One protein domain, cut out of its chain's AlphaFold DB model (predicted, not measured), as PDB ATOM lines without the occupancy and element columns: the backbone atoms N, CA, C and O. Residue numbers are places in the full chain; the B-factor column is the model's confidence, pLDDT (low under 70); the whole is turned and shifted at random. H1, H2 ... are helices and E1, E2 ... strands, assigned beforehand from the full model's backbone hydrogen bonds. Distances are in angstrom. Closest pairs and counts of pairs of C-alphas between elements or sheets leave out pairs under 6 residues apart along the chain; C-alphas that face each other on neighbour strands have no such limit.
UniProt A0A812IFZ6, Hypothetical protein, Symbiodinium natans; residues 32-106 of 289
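AT A GLANCE: This is residues 32 to 106 of the 289 residues of the protein "Hypothetical protein" of Symbiodinium natans (UniProt A0A812IFZ6). A two-stranded hairpin of E1 and E2 reaches out as an arm from a small body of loops and two helices, the longer H1 and the short H2, and the tip of the arm, residues 75 to 80, sticks out free. A long stretch with no named element, residues 85 to 106, leaves E2 and runs round the edge of the body away from the arm. The printed part has 75 residues with two named helices and two named strands, in the order H1, H2, E1, E2; the one sheet has the order E1 - E2 and is antiparallel. The class is mixed, helices and strands, with under half of the residues in named elements. The whole is only just compact, close to loose, with a radius of gyration of the C-alphas of 13.3 A, and it is flat, spanning 39 by 35 by 17 A.

IN THESE COORDINATES: Strand E1 is residues 69 to 76, 19.3 A from first to last C-alpha, and begins with C-alpha 69 at (43.002, -56.826, 111.779). It bends by 63 degrees at residue 72. Strand E2 is residues 79 to 84, 15.7 A long, and ends with C-alpha 84 at (39.210, -61.439, 113.629). Helix H1 is residues 37 to 47, 15.2 A long, and begins with C-alpha 37 at (43.900, -42.952, 105.666). Helix H2 is residues 57 to 61, 7.9 A long.

HOW THE PARTS SIT: E1 and E2 form a hairpin of antiparallel neighbour strands, with 149 degrees between their directions. N 74 and O 81 are within hydrogen-bond range at 2.8 A, and so are N 71 and O 83 at 2.9 A. Residues 69 to 70 of E1 also pair in parallel with residues 52 to 53. H2 has its closest C-alpha pair with E1 at Phe 59 and Ile 69, 7.6 A apart. H1 and H2 only just touch, with 3 pairs of C-alphas within 8 A, the closest those of Asp 38 and Phe 59 at 7.0 A. H1 is apart from E1 and from E2, and H2 is apart from E2. Residues 62 to 63 pair in parallel with residues 96 to 97. In H1 every O i to N i+4 pair is within hydrogen-bond range; in H2 0 of 1 is, while 2 of 2 O i to N i+3 pairs are.

THE WHOLE: The two C-alphas farthest apart are those of Arg 77 and Gly 92, 41.4 A, while those of Ser 32 and Gly 106, the first and last printed, are 9.4 A apart. The printed part has no cut. The link from E1 to E2 is tight, those from H1 to H2 and from H2 to E1 are short, and no link is long. The mean pLDDT of the printed part is 91.1, and residue 106 alone is under 70.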
ATOM      1  N   SER A  32      44.767 -37.655 108.706       79.69
ATOM      2  CA  SER A  32      46.106 -37.546 108.131       79.69
ATOM      3  C   SER A  32      46.139 -36.382 107.147       79.69
ATOM      4  O   SER A  32      45.176 -36.133 106.424       79.69
ATOM      5  N   VAL A  33      47.244 -35.646 107.173       74.50
ATOM      6  CA  VAL A  33      47.448 -34.421 106.389       74.50
ATOM      7  C   VAL A  33      48.206 -34.692 105.081       74.50
ATOM      8  O   VAL A  33      48.197 -33.872 104.160       74.50
ATOM      9  N   ASP A  34      48.917 -35.810 105.036       79.25
ATOM     10  CA  ASP A  34      49.980 -36.108 104.081       79.25
ATOM     11  C   ASP A  34      49.954 -37.553 103.567       79.25
ATOM     12  O   ASP A  34      50.680 -37.873 102.625       79.25
ATOM     13  N   THR A  35      49.115 -38.419 104.138       84.56
ATOM     14  CA  THR A  35      49.014 -39.826 103.734       84.56
ATOM     15  C   THR A  35      47.565 -40.257 103.578       84.56
ATOM     16  O   THR A  35      46.654 -39.664 104.161       84.56
ATOM     17  N   ASP A  36      47.356 -41.293 102.768       86.81
ATOM     18  CA  ASP A  36      46.060 -41.952 102.689       86.81
ATOM     19  C   ASP A  36      45.664 -42.520 104.058       86.81
ATOM     20  O   ASP A  36      46.521 -42.890 104.866       86.81
ATOM     21  N   LEU A  37      44.362 -42.571 104.339       86.56
ATOM     22  CA  LEU A  37      43.900 -42.952 105.666       86.56
ATOM     23  C   LEU A  37      44.292 -44.390 106.010       86.56
ATOM     24  O   LEU A  37      44.697 -44.627 107.143       86.56
ATOM     25  N   ASP A  38      44.244 -45.329 105.065       92.75
ATOM     26  CA  ASP A  38      44.611 -46.716 105.356       92.75
ATOM     27  C   ASP A  38      46.102 -46.841 105.665       92.75
ATOM     28  O   ASP A  38      46.490 -47.614 106.544       92.75
ATOM     29  N   ASP A  39      46.939 -46.057 104.972       93.94
ATOM     30  CA  ASP A  39      48.379 -46.001 105.231       93.94
ATOM     31  C   ASP A  39      48.638 -45.406 106.629       93.94
ATOM     32  O   ASP A  39      49.438 -45.948 107.395       93.94
ATOM     33  N   ALA A  40      47.926 -44.332 106.993       93.56
ATOM     34  CA  ALA A  40      48.009 -43.725 108.318       93.56
ATOM     35  C   ALA A  40      47.587 -44.708 109.415       93.56
ATOM     36  O   ALA A  40      48.316 -44.902 110.386       93.56
ATOM     37  N   LEU A  41      46.433 -45.353 109.248       93.88
ATOM     38  CA  LEU A  41      45.889 -46.325 110.192       93.88
ATOM     39  C   LEU A  41      46.858 -47.484 110.415       93.88
ATOM     40  O   LEU A  41      47.138 -47.831 111.561       93.88
ATOM     41  N   ALA A  42      47.416 -48.035 109.338       95.88
ATOM     42  CA  ALA A  42      48.387 -49.114 109.418       95.88
ATOM     43  C   ALA A  42      49.703 -48.670 110.083       95.88
ATOM     44  O   ALA A  42      50.240 -49.392 110.922       95.88
ATOM     45  N   ALA A  43      50.205 -47.467 109.773       95.62
ATOM     46  CA  ALA A  43      51.416 -46.925 110.393       95.62
ATOM     47  C   ALA A  43      51.242 -46.675 111.902       95.62
ATOM     48  O   ALA A  43      52.137 -46.982 112.691       95.62
ATOM     49  N   PHE A  44      50.086 -46.147 112.320       95.25
ATOM     50  CA  PHE A  44      49.754 -45.992 113.738       95.25
ATOM     51  C   PHE A  44      49.598 -47.344 114.431       95.25
ATOM     52  O   PHE A  44      50.174 -47.534 115.500       95.25
ATOM     53  N   ALA A  45      48.874 -48.286 113.822       95.81
ATOM     54  CA  ALA A  45      48.661 -49.609 114.395       95.81
ATOM     55  C   ALA A  45      49.979 -50.353 114.630       95.81
ATOM     56  O   ALA A  45      50.192 -50.884 115.719       95.81
ATOM     57  N   GLU A  46      50.891 -50.319 113.659       96.75
ATOM     58  CA  GLU A  46      52.217 -50.921 113.798       96.75
ATOM     59  C   GLU A  46      53.027 -50.248 114.912       96.75
ATOM     60  O   GLU A  46      53.511 -50.904 115.833       96.75
ATOM     61  N   ALA A  47      53.146 -48.920 114.865       95.69
ATOM     62  CA  ALA A  47      54.009 -48.194 115.786       95.69
ATOM     63  C   ALA A  47      53.489 -48.176 117.236       95.69
ATOM     64  O   ALA A  47      54.292 -48.047 118.158       95.69
ATOM     65  N   ASP A  48      52.178 -48.328 117.446       94.62
ATOM     66  CA  ASP A  48      51.557 -48.403 118.777       94.62
ATOM     67  C   ASP A  48      51.244 -49.828 119.240       94.62
ATOM     68  O   ASP A  48      50.686 -50.005 120.323       94.62
ATOM     69  N   SER A  49      51.587 -50.855 118.451       94.81
ATOM     70  CA  SER A  49      51.146 -52.236 118.708       94.81
ATOM     71  C   SER A  49      49.623 -52.336 118.910       94.81
ATOM     72  O   SER A  49      49.138 -53.087 119.761       94.81
ATOM     73  N   ALA A  50      48.865 -51.536 118.156       94.38
ATOM     74  CA  ALA A  50      47.414 -51.469 118.229       94.38
ATOM     75  C   ALA A  50      46.753 -52.400 117.201       94.38
ATOM     76  O   ALA A  50      47.411 -53.036 116.381       94.38
ATOM     77  N   ALA A  51      45.427 -52.493 117.267       95.25
ATOM     78  CA  ALA A  51      44.605 -53.270 116.350       95.25
ATOM     79  C   ALA A  51      43.895 -52.367 115.337       95.25
ATOM     80  O   ALA A  51      43.525 -51.240 115.667       95.25
ATOM     81  N   VAL A  52      43.623 -52.896 114.144       95.69
ATOM     82  CA  VAL A  52      42.767 -52.250 113.140       95.69
ATOM     83  C   VAL A  52      41.402 -52.934 113.125       95.69
ATOM     84  O   VAL A  52      41.325 -54.155 113.029       95.69
ATOM     85  N   LEU A  53      40.322 -52.153 113.197       94.94
ATOM     86  CA  LEU A  53      38.950 -52.613 112.971       94.94
ATOM     87  C   LEU A  53      38.477 -52.076 111.614       94.94
ATOM     88  O   LEU A  53      38.152 -50.894 111.503       94.94
ATOM     89  N   SER A  54      38.489 -52.926 110.590       94.12
ATOM     90  CA  SER A  54      38.093 -52.594 109.222       94.12
ATOM     91  C   SER A  54      37.661 -53.849 108.462       94.12
ATOM     92  O   SER A  54      38.339 -54.873 108.513       94.12
ATOM     93  N   GLU A  55      36.559 -53.754 107.714       92.50
ATOM     94  CA  GLU A  55      36.159 -54.771 106.725       92.50
ATOM     95  C   GLU A  55      36.971 -54.662 105.418       92.50
ATOM     96  O   GLU A  55      36.830 -55.503 104.531       92.50
ATOM     97  N   ASP A  56      37.809 -53.631 105.278       91.19
ATOM     98  CA  ASP A  56      38.580 -53.388 104.062       91.19
ATOM     99  C   ASP A  56      39.747 -54.379 103.910       91.19
ATOM    100  O   ASP A  56      40.599 -54.523 104.796       91.19
ATOM    101  N   SER A  57      39.807 -55.050 102.757       91.94
ATOM    102  CA  SER A  57      40.867 -55.997 102.403       91.94
ATOM    103  C   SER A  57      42.216 -55.308 102.153       91.94
ATOM    104  O   SER A  57      43.261 -55.971 102.179       91.94
ATOM    105  N   ASP A  58      42.236 -53.983 101.968       92.75
ATOM    106  CA  ASP A  58      43.457 -53.230 101.690       92.75
ATOM    107  C   ASP A  58      44.484 -53.294 102.832       92.75
ATOM    108  O   ASP A  58      45.690 -53.225 102.578       92.75
ATOM    109  N   PHE A  59      44.071 -53.548 104.077       95.38
ATOM    110  CA  PHE A  59      45.004 -53.706 105.201       95.38
ATOM    111  C   PHE A  59      45.915 -54.937 105.087       95.38
ATOM    112  O   PHE A  59      46.986 -54.972 105.692       95.38
ATOM    113  N   PHE A  60      45.573 -55.919 104.249       95.06
ATOM    114  CA  PHE A  60      46.417 -57.096 104.011       95.06
ATOM    115  C   PHE A  60      47.544 -56.846 102.991       95.06
ATOM    116  O   PHE A  60      48.329 -57.754 102.696       95.06
ATOM    117  N   ARG A  61      47.656 -55.634 102.421       94.75
ATOM    118  CA  ARG A  61      48.700 -55.291 101.434       94.75
ATOM    119  C   ARG A  61      50.027 -54.830 102.047       94.75
ATOM    120  O   ARG A  61      51.017 -54.736 101.313       94.75
ATOM    121  N   TYR A  62      50.060 -54.547 103.351       95.69
ATOM    122  CA  TYR A  62      51.241 -54.024 104.040       95.69
ATOM    123  C   TYR A  62      52.254 -55.130 104.355       95.69
ATOM    124  O   TYR A  62      51.968 -56.104 105.049       95.69
ATOM    125  N   GLU A  63      53.460 -54.999 103.813       94.12
ATOM    126  CA  GLU A  63      54.538 -55.963 103.981       94.12
ATOM    127  C   GLU A  63      55.190 -55.815 105.355       94.12
ATOM    128  O   GLU A  63      55.640 -54.734 105.728       94.12
ATOM    129  N   GLY A  64      55.249 -56.921 106.099       92.19
ATOM    130  CA  GLY A  64      55.852 -56.954 107.431       92.19
ATOM    131  C   GLY A  64      54.985 -56.367 108.547       92.19
ATOM    132  O   GLY A  64      55.451 -56.357 109.678       92.19
ATOM    133  N   GLY A  65      53.755 -55.925 108.258       93.50
ATOM    134  CA  GLY A  65      52.815 -55.476 109.286       93.50
ATOM    135  C   GLY A  65      52.501 -56.595 110.280       93.50
ATOM    136  O   GLY A  65      52.224 -57.731 109.883       93.50
ATOM    137  N   THR A  66      52.571 -56.278 111.570       95.81
ATOM    138  CA  THR A  66      52.358 -57.215 112.682       95.81
ATOM    139  C   THR A  66      51.084 -56.932 113.475       95.81
ATOM    140  O   THR A  66      50.699 -57.735 114.331       95.81
ATOM    141  N   PHE A  67      50.398 -55.825 113.181       95.94
ATOM    142  CA  PHE A  67      49.144 -55.460 113.833       95.94
ATOM    143  C   PHE A  67      47.986 -56.412 113.461       95.94
ATOM    144  O   PHE A  67      47.842 -56.808 112.301       95.94
ATOM    145  N   PRO A  68      47.123 -56.788 114.425       96.19
ATOM    146  CA  PRO A  68      45.938 -57.591 114.146       96.19
ATOM    147  C   PRO A  68      44.847 -56.765 113.446       96.19
ATOM    148  O   PRO A  68      44.626 -55.597 113.777       96.19
ATOM    149  N   ILE A  69      44.133 -57.403 112.516       96.00
ATOM    150  CA  ILE A  69      43.002 -56.826 111.779       96.00
ATOM    151  C   ILE A  69      41.722 -57.567 112.182       96.00
ATOM    152  O   ILE A  69      41.687 -58.799 112.238       96.00
ATOM    153  N   TYR A  70      40.669 -56.810 112.457       96.19
ATOM    154  CA  TYR A  70      39.347 -57.290 112.836       96.19
ATOM    155  C   TYR A  70      38.316 -56.757 111.843       96.19
ATOM    156  O   TYR A  70      38.352 -55.578 111.507       96.19
ATOM    157  N   GLU A  71      37.399 -57.605 111.386       94.56
ATOM    158  CA  GLU A  71      36.359 -57.235 110.411       94.56
ATOM    159  C   GLU A  71      35.087 -56.723 111.089       94.56
ATOM    160  O   GLU A  71      34.274 -56.040 110.482       94.56
ATOM    161  N   GLY A  72      34.909 -57.015 112.375       92.44
ATOM    162  CA  GLY A  72      33.697 -56.643 113.083       92.44
ATOM    163  C   GLY A  72      33.863 -56.661 114.589       92.44
ATOM    164  O   GLY A  72      34.940 -56.926 115.129       92.44
ATOM    165  N   PHE A  73      32.770 -56.365 115.277       95.19
ATOM    166  CA  PHE A  73      32.707 -56.414 116.726       95.19
ATOM    167  C   PHE A  73      31.300 -56.752 117.208       95.19
ATOM    168  O   PHE A  73      30.306 -56.467 116.540       95.19
ATOM    169  N   GLU A  74      31.222 -57.292 118.416       91.88
ATOM    170  CA  GLU A  74      29.979 -57.543 119.134       91.88
ATOM    171  C   GLU A  74      30.087 -57.035 120.572       91.88
ATOM    172  O   GLU A  74      31.177 -56.917 121.134       91.88
ATOM    173  N   ILE A  75      28.943 -56.726 121.189       89.31
ATOM    174  CA  ILE A  75      28.881 -56.414 122.619       89.31
ATOM    175  C   ILE A  75      28.342 -57.638 123.357       89.31
ATOM    176  O   ILE A  75      27.133 -57.868 123.405       89.31
ATOM    177  N   VAL A  76      29.232 -58.410 123.974       88.75
ATOM    178  CA  VAL A  76      28.895 -59.624 124.723       88.75
ATOM    179  C   VAL A  76      29.071 -59.354 126.211       88.75
ATOM    180  O   VAL A  76      30.167 -59.078 126.687       88.75
ATOM    181  N   ARG A  77      27.977 -59.419 126.982       91.31
ATOM    182  CA  ARG A  77      27.993 -59.208 128.449       91.31
ATOM    183  C   ARG A  77      28.678 -57.888 128.849       91.31
ATOM    184  O   ARG A  77      29.523 -57.865 129.744       91.31
ATOM    185  N   SER A  78      28.319 -56.802 128.159       86.25
ATOM    186  CA  SER A  78      28.902 -55.462 128.341       86.25
ATOM    187  C   SER A  78      30.402 -55.377 128.028       86.25
ATOM    188  O   SER A  78      31.095 -54.505 128.551       86.25
ATOM    189  N   ARG A  79      30.916 -56.283 127.189       81.56
ATOM    190  CA  ARG A  79      32.297 -56.282 126.693       81.56
ATOM    191  C   ARG A  79      32.296 -56.163 125.182       81.56
ATOM    192  O   ARG A  79      31.459 -56.776 124.534       81.56
ATOM    193  N   LEU A  80      33.234 -55.390 124.648       88.12
ATOM    194  CA  LEU A  80      33.506 -55.347 123.218       88.12
ATOM    195  C   LEU A  80      34.349 -56.574 122.854       88.12
ATOM    196  O   LEU A  80      35.478 -56.698 123.326       88.12
ATOM    197  N   GLU A  81      33.803 -57.475 122.048       91.56
ATOM    198  CA  GLU A  81      34.527 -58.607 121.472       91.56
ATOM    199  C   GLU A  81      34.771 -58.319 119.989       91.56
ATOM    200  O   GLU A  81      33.833 -58.021 119.254       91.56
ATOM    201  N   LEU A  82      36.033 -58.351 119.558       93.25
ATOM    202  CA  LEU A  82      36.408 -58.096 118.167       93.25
ATOM    203  C   LEU A  82      36.426 -59.409 117.375       93.25
ATOM    204  O   LEU A  82      36.960 -60.414 117.849       93.25
ATOM    205  N   ILE A  83      35.880 -59.387 116.160       94.06
ATOM    206  CA  ILE A  83      35.817 -60.530 115.240       94.06
ATOM    207  C   ILE A  83      37.056 -60.486 114.338       94.06
ATOM    208  O   ILE A  83      37.192 -59.531 113.569       94.06
ATOM    209  N   PRO A  84      37.994 -61.449 114.439       95.88
ATOM    210  CA  PRO A  84      39.210 -61.439 113.629       95.88
ATOM    211  C   PRO A  84      38.888 -61.487 112.137       95.88
ATOM    212  O   PRO A  84      38.061 -62.292 111.715       95.88
ATOM    213  N   ALA A  85      39.578 -60.671 111.344       94.38
ATOM    214  CA  ALA A  85      39.484 -60.741 109.895       94.38
ATOM    215  C   ALA A  85      40.356 -61.895 109.376       94.38
ATOM    216  O   ALA A  85      41.549 -61.972 109.676       94.38
ATOM    217  N   PHE A  86      39.785 -62.773 108.550       89.75
ATOM    218  CA  PHE A  86      40.512 -63.869 107.884       89.75
ATOM    219  C   PHE A  86      40.786 -63.551 106.410       89.75
ATOM    220  O   PHE A  86      40.622 -64.393 105.525       89.75
ATOM    221  N   GLY A  87      41.173 -62.304 106.143       83.81
ATOM    222  CA  GLY A  87      41.473 -61.832 104.801       83.81
ATOM    223  C   GLY A  87      42.805 -62.359 104.273       83.81
ATOM    224  O   GLY A  87      43.720 -62.722 105.013       83.81
ATOM    225  N   CYS A  88      42.916 -62.385 102.951       84.19
ATOM    226  CA  CYS A  88      44.190 -62.526 102.267       84.19
ATOM    227  C   CYS A  88      44.377 -61.329 101.346       84.19
ATOM    228  O   CYS A  88      43.407 -60.727 100.884       84.19
ATOM    229  N   ARG A  89      45.636 -60.986 101.075       83.06
ATOM    230  CA  ARG A  89      45.941 -59.943 100.103       83.06
ATOM    231  C   ARG A  89      45.327 -60.317  98.758       83.06
ATOM    232  O   ARG A  89      45.596 -61.404  98.240       83.06
ATOM    233  N   GLU A  90      44.587 -59.389  98.166       85.31
ATOM    234  CA  GLU A  90      44.043 -59.573  96.827       85.31
ATOM    235  C   GLU A  90      45.157 -59.852  95.807       85.31
ATOM    236  O   GLU A  90      46.264 -59.294  95.857       85.31
ATOM    237  N   SER A  91      44.880 -60.763  94.874       86.81
ATOM    238  CA  SER A  91      45.833 -61.104  93.822       86.81
ATOM    239  C   SER A  91      46.102 -59.876  92.951       86.81
ATOM    240  O   SER A  91      45.178 -59.276  92.411       86.81
ATOM    241  N   GLY A  92      47.374 -59.494  92.818       87.69
ATOM    242  CA  GLY A  92      47.784 -58.314  92.051       87.69
ATOM    243  C   GLY A  92      47.810 -56.998  92.836       87.69
ATOM    244  O   GLY A  92      48.343 -56.016  92.316       87.69
ATOM    245  N   ALA A  93      47.336 -56.966  94.088       87.62
ATOM    246  CA  ALA A  93      47.511 -55.791  94.938       87.62
ATOM    247  C   ALA A  93      49.009 -55.525  95.173       87.62
ATOM    248  O   ALA A  93      49.777 -56.423  95.544       87.62
ATOM    249  N   LYS A  94      49.442 -54.279  94.938       91.81
ATOM    250  CA  LYS A  94      50.833 -53.870  95.160       91.81
ATOM    251  C   LYS A  94      51.143 -53.934  96.652       91.81
ATOM    252  O   LYS A  94      50.440 -53.324  97.454       91.81
ATOM    253  N   LYS A  95      52.223 -54.634  97.004       92.12
ATOM    254  CA  LYS A  95      52.777 -54.587  98.358       92.12
ATOM    255  C   LYS A  95      53.153 -53.151  98.712       92.12
ATOM    256  O   LYS A  95      53.709 -52.442  97.871       92.12
ATOM    257  N   ARG A  96      52.884 -52.757  99.952       94.75
ATOM    258  CA  ARG A  96      53.309 -51.469 100.506       94.75
ATOM    259  C   ARG A  96      54.168 -51.690 101.737       94.75
ATOM    260  O   ARG A  96      53.843 -52.532 102.563       94.75
ATOM    261  N   VAL A  97      55.250 -50.934 101.854       95.62
ATOM    262  CA  VAL A  97      56.061 -50.885 103.075       95.62
ATOM    263  C   VAL A  97      55.479 -49.793 103.963       95.62
ATOM    264  O   VAL A  97      55.163 -48.712 103.465       95.62
ATOM    265  N   LEU A  98      55.315 -50.078 105.253       95.06
ATOM    266  CA  LEU A  98      54.813 -49.093 106.207       95.06
ATOM    267  C   LEU A  98      55.846 -47.985 106.420       95.06
ATOM    268  O   LEU A  98      57.033 -48.250 106.617       95.06
ATOM    269  N   GLY A  99      55.380 -46.740 106.360       92.88
ATOM    270  CA  GLY A  99      56.171 -45.561 106.690       92.88
ATOM    271  C   GLY A  99      56.137 -45.227 108.189       92.88
ATOM    272  O   GLY A  99      55.503 -45.934 108.975       92.88
ATOM    273  N   PRO A 100      56.806 -44.136 108.605       95.31
ATOM    274  CA  PRO A 100      56.641 -43.587 109.948       95.31
ATOM    275  C   PRO A 100      55.207 -43.080 110.166       95.31
ATOM    276  O   PRO A 100      54.480 -42.824 109.205       95.31
ATOM    277  N   LYS A 101      54.813 -42.880 111.433       93.94
ATOM    278  CA  LYS A 101      53.513 -42.281 111.761       93.94
ATOM    279  C   LYS A 101      53.360 -40.918 111.076       93.94
ATOM    280  O   LYS A 101      54.215 -40.052 111.295       93.94
ATOM    281  N   PRO A 102      52.286 -40.703 110.303       91.50
ATOM    282  CA  PRO A 102      52.030 -39.406 109.702       91.50
ATOM    283  C   PRO A 102      51.587 -38.380 110.744       91.50
ATOM    284  O   PRO A 102      51.186 -38.714 111.864       91.50
ATOM    285  N   THR A 103      51.622 -37.106 110.354       87.44
ATOM    286  CA  THR A 103      51.087 -36.034 111.198       87.44
ATOM    287  C   THR A 103      49.563 -36.074 111.164       87.44
ATOM    288  O   THR A 103      48.952 -36.042 110.094       87.44
ATOM    289  N   MET A 104      48.949 -36.107 112.348       84.38
ATOM    290  CA  MET A 104      47.497 -36.124 112.497       84.38
ATOM    291  C   MET A 104      46.980 -34.794 113.030       84.38
ATOM    292  O   MET A 104      47.574 -34.198 113.929       84.38
ATOM    293  N   VAL A 105      45.824 -34.362 112.531       78.38
ATOM    294  CA  VAL A 105      45.095 -33.202 113.058       78.38
ATOM    295  C   VAL A 105      43.770 -33.641 113.672       78.38
ATOM    296  O   VAL A 105      43.053 -34.458 113.102       78.38
ATOM    297  N   GLY A 106      43.448 -33.105 114.854       69.62
ATOM    298  CA  GLY A 106      42.183 -33.369 115.559       69.62
ATOM    299  C   GLY A 106      41.011 -32.489 115.105       69.62
ATOM    300  O   GLY A 106      39.913 -32.582 115.647       69.62
TER     301      GLY A 106